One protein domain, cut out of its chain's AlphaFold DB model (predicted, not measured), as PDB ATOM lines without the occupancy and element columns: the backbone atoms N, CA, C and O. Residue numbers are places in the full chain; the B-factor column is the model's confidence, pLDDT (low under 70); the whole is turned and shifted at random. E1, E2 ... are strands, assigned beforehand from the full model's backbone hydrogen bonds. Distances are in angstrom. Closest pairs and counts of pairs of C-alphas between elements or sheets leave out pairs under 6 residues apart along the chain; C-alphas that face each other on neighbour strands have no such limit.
ATOM      1  N   ALA A  13      18.178 -45.621  39.576       93.00
ATOM      2  CA  ALA A  13      18.478 -44.255  39.171       93.00
ATOM      3  C   ALA A  13      17.282 -43.330  39.446       93.00
ATOM      4  O   ALA A  13      16.130 -43.707  39.223       93.00
ATOM      5  N   GLY A  14      17.563 -42.106  39.881       93.00
ATOM      6  CA  GLY A  14      16.583 -41.054  40.116       93.00
ATOM      7  C   GLY A  14      17.040 -39.710  39.558       93.00
ATOM      8  O   GLY A  14      18.235 -39.450  39.418       93.00
ATOM      9  N   PHE A  15      16.069 -38.848  39.257       92.12
ATOM     10  CA  PHE A  15      16.303 -37.460  38.863       92.12
ATOM     11  C   PHE A  15      15.639 -36.520  39.859       92.12
ATOM     12  O   PHE A  15      14.422 -36.552  40.036       92.12
ATOM     13  N   GLU A  16      16.436 -35.641  40.459       93.19
ATOM     14  CA  GLU A  16      15.965 -34.673  41.444       93.19
ATOM     15  C   GLU A  16      16.516 -33.283  41.157       93.19
ATOM     16  O   GLU A  16      17.702 -32.994  41.353       93.19
ATOM     17  N   GLY A  17      15.645 -32.396  40.677       92.75
ATOM     18  CA  GLY A  17      16.056 -31.072  40.225       92.75
ATOM     19  C   GLY A  17      17.069 -31.180  39.085       92.75
ATOM     20  O   GLY A  17      16.715 -31.558  37.972       92.75
ATOM     21  N   ARG A  18      18.333 -30.841  39.362       95.06
ATOM     22  CA  ARG A  18      19.452 -30.944  38.408       95.06
ATOM     23  C   ARG A  18      20.389 -32.118  38.684       95.06
ATOM     24  O   ARG A  18      21.472 -32.157  38.120       95.06
ATOM     25  N   ARG A  19      20.014 -33.054  39.550       95.44
ATOM     26  CA  ARG A  19      20.890 -34.146  39.982       95.44
ATOM     27  C   ARG A  19      20.412 -35.469  39.412       95.44
ATOM     28  O   ARG A  19      19.218 -35.762  39.452       95.44
ATOM     29  N   LEU A  20      21.359 -36.260  38.927       95.19
ATOM     30  CA  LEU A  20      21.185 -37.680  38.668       95.19
ATOM     31  C   LEU A  20      21.783 -38.441  39.850       95.19
ATOM     32  O   LEU A  20      22.965 -38.265  40.161       95.19
ATOM     33  N   ILE A  21      20.964 -39.255  40.506       94.81
ATOM     34  CA  ILE A  21      21.320 -39.972  41.732       94.81
ATOM     35  C   ILE A  21      21.037 -41.470  41.609       94.81
ATOM     36  O   ILE A  21      20.203 -41.889  40.810       94.81
ATOM     37  N   GLU A  22      21.699 -42.268  42.438       94.06
ATOM     38  CA  GLU A  22      21.285 -43.626  42.781       94.06
ATOM     39  C   GLU A  22      20.596 -43.623  44.135       94.06
ATOM     40  O   GLU A  22      21.186 -43.183  45.119       94.06
ATOM     41  N   ASN A  23      19.380 -44.152  44.181       94.94
ATOM     42  CA  ASN A  23      18.614 -44.344  45.400       94.94
ATOM     43  C   ASN A  23      18.748 -45.786  45.876       94.94
ATOM     44  O   ASN A  23      18.476 -46.725  45.126       94.94
ATOM     45  N   SER A  24      19.120 -45.952  47.138       93.06
ATOM     46  CA  SER A  24      19.085 -47.222  47.855       93.06
ATOM     47  C   SER A  24      17.725 -47.434  48.521       93.06
ATOM     48  O   SER A  24      17.069 -46.484  48.949       93.06
ATOM     49  N   SER A  25      17.320 -48.691  48.699       90.88
ATOM     50  CA  SER A  25      16.095 -49.046  49.431       90.88
ATOM     51  C   SER A  25      16.138 -48.679  50.922       90.88
ATOM     52  O   SER A  25      15.090 -48.561  51.554       90.88
ATOM     53  N   ASP A  26      17.334 -48.456  51.480       90.81
ATOM     54  CA  ASP A  26      17.545 -47.969  52.851       90.81
ATOM     55  C   ASP A  26      17.562 -46.431  52.975       90.81
ATOM     56  O   ASP A  26      17.845 -45.903  54.051       90.81
ATOM     57  N   GLY A  27      17.248 -45.712  51.890       90.00
ATOM     58  CA  GLY A  27      17.144 -44.250  51.863       90.00
ATOM     59  C   GLY A  27      18.470 -43.511  51.676       90.00
ATOM     60  O   GLY A  27      18.500 -42.289  51.782       90.00
ATOM     61  N   ARG A  28      19.578 -44.219  51.418       92.62
ATOM     62  CA  ARG A  28      20.841 -43.583  51.013       92.62
ATOM     63  C   ARG A  28      20.809 -43.165  49.546       92.62
ATOM     64  O   ARG A  28      20.235 -43.856  48.709       92.62
ATOM     65  N   GLU A  29      21.523 -42.084  49.251       93.12
ATOM     66  CA  GLU A  29      21.671 -41.535  47.906       93.12
ATOM     67  C   GLU A  29      23.142 -41.389  47.519       93.12
ATOM     68  O   GLU A  29      23.966 -40.927  48.318       93.12
ATOM     69  N   GLN A  30      23.460 -41.714  46.267       91.31
ATOM     70  CA  GLN A  30      24.755 -41.422  45.657       91.31
ATOM     71  C   GLN A  30      24.566 -40.481  44.475       91.31
ATOM     72  O   GLN A  30      23.848 -40.800  43.533       91.31
ATOM     73  N   LEU A  31      25.269 -39.349  44.476       92.38
ATOM     74  CA  LEU A  31      25.300 -38.457  43.320       92.38
ATOM     75  C   LEU A  31      26.124 -39.078  42.185       92.38
ATOM     76  O   LEU A  31      27.300 -39.398  42.364       92.38
ATOM     77  N   TRP A  32      25.514 -39.219  41.008       94.06
ATOM     78  CA  TRP A  32      26.186 -39.672  39.789       94.06
ATOM     79  C   TRP A  32      26.613 -38.508  38.908       94.06
ATOM     80  O   TRP A  32      27.721 -38.530  38.373       94.06
ATOM     81  N   ALA A  33      25.746 -37.505  38.756       95.81
ATOM     82  CA  ALA A  33      26.010 -36.346  37.916       95.81
ATOM     83  C   ALA A  33      25.135 -35.138  38.270       95.81
ATOM     84  O   ALA A  33      24.052 -35.283  38.840       95.81
ATOM     85  N   GLU A  34      25.574 -33.956  37.843       96.38
ATOM     86  CA  GLU A  34      24.772 -32.731  37.823       96.38
ATOM     87  C   GLU A  34      24.530 -32.245  36.389       96.38
ATOM     88  O   GLU A  34      25.402 -32.316  35.525       96.38
ATOM     89  N   ILE A  35      23.328 -31.735  36.130       96.50
ATOM     90  CA  ILE A  35      22.943 -31.124  34.860       96.50
ATOM     91  C   ILE A  35      23.529 -29.719  34.805       96.50
ATOM     92  O   ILE A  35      23.065 -28.811  35.501       96.50
ATOM     93  N   ARG A  36      24.505 -29.539  33.917       96.31
ATOM     94  CA  ARG A  36      25.110 -28.241  33.626       96.31
ATOM     95  C   ARG A  36      24.238 -27.434  32.666       96.31
ATOM     96  O   ARG A  36      24.005 -26.248  32.884       96.31
ATOM     97  N   GLU A  37      23.724 -28.090  31.629       97.31
ATOM     98  CA  GLU A  37      22.865 -27.473  30.619       97.31
ATOM     99  C   GLU A  37      21.806 -28.464  30.134       97.31
ATOM    100  O   GLU A  37      22.073 -29.654  29.959       97.31
ATOM    101  N   TRP A  38      20.595 -27.958  29.912       95.50
ATOM    102  CA  TRP A  38      19.492 -28.721  29.344       95.50
ATOM    103  C   TRP A  38      18.765 -27.858  28.320       95.50
ATOM    104  O   TRP A  38      18.146 -26.852  28.674       95.50
ATOM    105  N   LEU A  39      18.848 -28.267  27.057       96.25
ATOM    106  CA  LEU A  39      18.160 -27.654  25.926       96.25
ATOM    107  C   LEU A  39      17.212 -28.696  25.330       96.25
ATOM    108  O   LEU A  39      17.570 -29.373  24.368       96.25
ATOM    109  N   PRO A  40      16.018 -28.894  25.906       94.00
ATOM    110  CA  PRO A  40      15.080 -29.863  25.370       94.00
ATOM    111  C   PRO A  40      14.521 -29.418  24.003       94.00
ATOM    112  O   PRO A  40      14.254 -28.230  23.809       94.00
ATOM    113  N   PRO A  41      14.294 -30.357  23.063       92.31
ATOM    114  CA  PRO A  41      14.594 -31.790  23.156       92.31
ATOM    115  C   PRO A  41      16.005 -32.159  22.658       92.31
ATOM    116  O   PRO A  41      16.283 -33.335  22.497       92.31
ATOM    117  N   SER A  42      16.874 -31.189  22.362       95.06
ATOM    118  CA  SER A  42      18.059 -31.383  21.520       95.06
ATOM    119  C   SER A  42      19.333 -31.795  22.252       95.06
ATOM    120  O   SER A  42      20.168 -32.479  21.660       95.06
ATOM    121  N   SER A  43      19.551 -31.378  23.505       97.38
ATOM    122  CA  SER A  43      20.807 -31.708  24.192       97.38
ATOM    123  C   SER A  43      20.774 -31.642  25.716       97.38
ATOM    124  O   SER A  43      20.057 -30.838  26.317       97.38
ATOM    125  N   LEU A  44      21.619 -32.480  26.321       96.81
ATOM    126  CA  LEU A  44      21.927 -32.549  27.746       96.81
ATOM    127  C   LEU A  44      23.437 -32.450  27.947       96.81
ATOM    128  O   LEU A  44      24.192 -33.211  27.341       96.81
ATOM    129  N   VAL A  45      23.876 -31.567  28.839       98.00
ATOM    130  CA  VAL A  45      25.268 -31.505  29.292       98.00
ATOM    131  C   VAL A  45      25.320 -31.825  30.776       98.00
ATOM    132  O   VAL A  45      24.633 -31.188  31.579       98.00
ATOM    133  N   LEU A  46      26.148 -32.802  31.136       97.25
ATOM    134  CA  LEU A  46      26.320 -33.283  32.502       97.25
ATOM    135  C   LEU A  46      27.758 -33.090  32.974       97.25
ATOM    136  O   LEU A  46      28.705 -33.332  32.223       97.25
ATOM    137  N   ASP A  47      27.898 -32.758  34.249       97.00
ATOM    138  CA  ASP A  47      29.103 -33.010  35.024       97.00
ATOM    139  C   ASP A  47      28.980 -34.383  35.680       97.00
ATOM    140  O   ASP A  47      28.168 -34.579  36.579       97.00
ATOM    141  N   TRP A  48      29.740 -35.357  35.178       95.50
ATOM    142  CA  TRP A  48      29.674 -36.756  35.587       95.50
ATOM    143  C   TRP A  48      30.755 -37.094  36.613       95.50
ATOM    144  O   TRP A  48      31.945 -36.854  36.383       95.50
ATOM    145  N   TYR A  49      30.334 -37.705  37.722       92.12
ATOM    146  CA  TYR A  49      31.182 -38.000  38.875       92.12
ATOM    147  C   TYR A  49      31.301 -39.479  39.215       92.12
ATOM    148  O   TYR A  49      32.197 -39.800  39.980       92.12
ATOM    149  N   LEU A  50      30.405 -40.361  38.749       84.25
ATOM    150  CA  LEU A  50      30.299 -41.736  39.268       84.25
ATOM    151  C   LEU A  50      31.670 -42.440  39.348       84.25
ATOM    152  O   LEU A  50      32.364 -42.573  38.342       84.25
ATOM    153  N   ALA A  51      32.033 -42.883  40.559       76.56
ATOM    154  CA  ALA A  51      33.325 -43.489  40.920       76.56
ATOM    155  C   ALA A  51      34.581 -42.598  40.727       76.56
ATOM    156  O   ALA A  51      35.707 -43.077  40.855       76.56
ATOM    157  N   GLY A  52      34.401 -41.305  40.461       74.00
ATOM    158  CA  GLY A  52      35.430 -40.277  40.299       74.00
ATOM    159  C   GLY A  52      35.375 -39.179  41.369       74.00
ATOM    160  O   GLY A  52      34.605 -39.236  42.326       74.00
ATOM    161  N   ASN A  53      36.235 -38.167  41.226       78.00
ATOM    162  CA  ASN A  53      36.315 -37.029  42.146       78.00
ATOM    163  C   ASN A  53      35.373 -35.894  41.688       78.00
ATOM    164  O   ASN A  53      35.569 -35.387  40.582       78.00
ATOM    165  N   PRO A  54      34.432 -35.417  42.527       80.31
ATOM    166  CA  PRO A  54      33.544 -34.302  42.188       80.31
ATOM    167  C   PRO A  54      34.246 -32.992  41.802       80.31
ATOM    168  O   PRO A  54      33.679 -32.185  41.074       80.31
ATOM    169  N   LEU A  55      35.487 -32.781  42.253       87.25
ATOM    170  CA  LEU A  55      36.289 -31.601  41.901       87.25
ATOM    171  C   LEU A  55      36.895 -31.671  40.489       87.25
ATOM    172  O   LEU A  55      37.422 -30.675  40.001       87.25
ATOM    173  N   ALA A  56      36.846 -32.837  39.845       89.00
ATOM    174  CA  ALA A  56      37.353 -33.065  38.496       89.00
ATOM    175  C   ALA A  56      36.354 -33.922  37.691       89.00
ATOM    176  O   ALA A  56      36.646 -35.085  37.393       89.00
ATOM    177  N   PRO A  57      35.162 -33.380  37.368       93.81
ATOM    178  CA  PRO A  57      34.144 -34.123  36.640       93.81
ATOM    179  C   PRO A  57      34.581 -34.461  35.218       93.81
ATOM    180  O   PRO A  57      35.291 -33.700  34.558       93.81
ATOM    181  N   THR A  58      34.050 -35.568  34.706       95.12
ATOM    182  CA  THR A  58      34.002 -35.786  33.259       95.12
ATOM    183  C   THR A  58      32.811 -35.017  32.700       95.12
ATOM    184  O   THR A  58      31.683 -35.235  33.127       95.12
ATOM    185  N   THR A  59      33.029 -34.127  31.733       95.94
ATOM    186  CA  THR A  59      31.912 -33.466  31.045       95.94
ATOM    187  C   THR A  59      31.356 -34.379  29.957       95.94
ATOM    188  O   THR A  59      32.078 -34.752  29.032       95.94
ATOM    189  N   LEU A  60      30.070 -34.718  30.052       96.62
ATOM    190  CA  LEU A  60      29.346 -35.472  29.031       96.62
ATOM    191  C   LEU A  60      28.407 -34.540  28.271       96.62
ATOM    192  O   LEU A  60      27.668 -33.767  28.876       96.62
ATOM    193  N   THR A  61      28.399 -34.644  26.945       97.81
ATOM    194  CA  THR A  61      27.418 -33.974  26.088       97.81
ATOM    195  C   THR A  61      26.640 -35.027  25.322       97.81
ATOM    196  O   THR A  61      27.212 -35.766  24.523       97.81
ATOM    197  N   VAL A  62      25.335 -35.074  25.559       96.94
ATOM    198  CA  VAL A  62      24.392 -35.934  24.847       96.94
ATOM    199  C   VAL A  62      23.586 -35.051  23.909       96.94
ATOM    200  O   VAL A  62      23.021 -34.042  24.335       96.94
ATOM    201  N   LYS A  63      23.555 -35.416  22.629       97.56
ATOM    202  CA  LYS A  63      22.738 -34.761  21.610       97.56
ATOM    203  C   LYS A  63      21.680 -35.732  21.117       97.56
ATOM    204  O   LYS A  63      21.953 -36.921  20.976       97.56
ATOM    205  N   PHE A  64      20.499 -35.194  20.875       96.44
ATOM    206  CA  PHE A  64      19.327 -35.906  20.406       96.44
ATOM    207  C   PHE A  64      18.986 -35.349  19.025       96.44
ATOM    208  O   PHE A  64      18.518 -34.215  18.903       96.44
TER     209      PHE A  64
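What this domain is: This is residues 13 to 64 of the 71 residues of an uncharacterized protein of Bacillus sp. SRB_336 (UniProt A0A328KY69). The domain is a single, strongly twisted sheet of five antiparallel strands, winding to and fro with no named helix over either face. The long, bent strand E3 runs through the middle: E1 and E2 lie beside its first part, E4 and E5 beside its later part, and the loop of residues 49 to 57 joins E4 to E5. The printed part has 52 residues with five named strands, E1 to E5 in chain order, and the sheet's order is the same, E1 - E2 - E3 - E4 - E5, with antiparallel neighbours throughout. The class is all strand, and the strands form a meander, each the antiparallel neighbour of the one before. The whole is only just compact, close to loose, with a radius of gyration of the C-alphas of 11.7 A, and it is only just elongated, with spans of 35 by 24 by 14 A.

How they stand to each other: The longest strand of the sheet is E3, residues 29 to 39, an inner strand that bends by 61 degrees at residue 36. It forms a hairpin with E2, residues 19 to 23, antiparallel at 152 degrees between their directions. The C-alphas of Ile 21 and Leu 31, which face each other, are 4.5 A apart, and N 22 and O 30 are within hydrogen-bond range at 2.8 A. E1, residues 13 to 16, is an edge strand and forms a hairpin with E2, antiparallel at 135 degrees. Here the C-alphas of Ala 13 and Glu 22 face each other at 4.6 A, and N 14 and O 21 are within hydrogen-bond range at 2.8 A. The other neighbour of E3 is E4, residues 43 to 48, antiparallel at 146 degrees. C-alphas that face each other in this hairpin run from Ala 33 and Trp 48, 4.4 A apart, to Leu 39 and Ser 43, 5.1 A apart; N 47 and O 34 are within hydrogen-bond range at 2.8 A, as are N 39 and O 43 at 2.9 A. E5, residues 58 to 63, is the other edge strand and forms a hairpin with E4, antiparallel at 164 degrees. The C-alphas of Ser 43 and Lys 63 face each other at 4.4 A, and N 48 and O 58 are within hydrogen-bond range at 2.8 A. E1 is apart from E4 and E5, and E2 is apart from E5.

Where its parts are: E3 measures 26.2 A from its first to its last C-alpha, from Glu 29 at (21.671, -41.535, 47.906) to Leu 39 at (18.160, -27.654, 25.926). E5 is 16.2 A long and ends with C-alpha 63 at (22.738, -34.761, 21.610). E4 is 15.3 A long, E2 11.8 A. E1 is 10.2 A long and begins with C-alpha 13 at (18.478, -44.255, 39.171).

The domain as a whole: The two C-alphas farthest apart are those of Asp 26 and Ser 42, at 35.5 A, while the first and last printed C-alphas, of Ala 13 and Phe 64, are 20.6 A apart. From edge to edge of the sheet the strands' lines turn by 87 degrees and the way across it turns by 57 degrees; its C-alphas lie up to 6.2 A off the best plane through them. The links from E1 to E2, E2 to E3 and E3 to E4 are tight, and the link of 9 residues from E4 to E5 is short. The printed part has no cut. The mean pLDDT of the printed part is 92.9, and no printed residue is under 70.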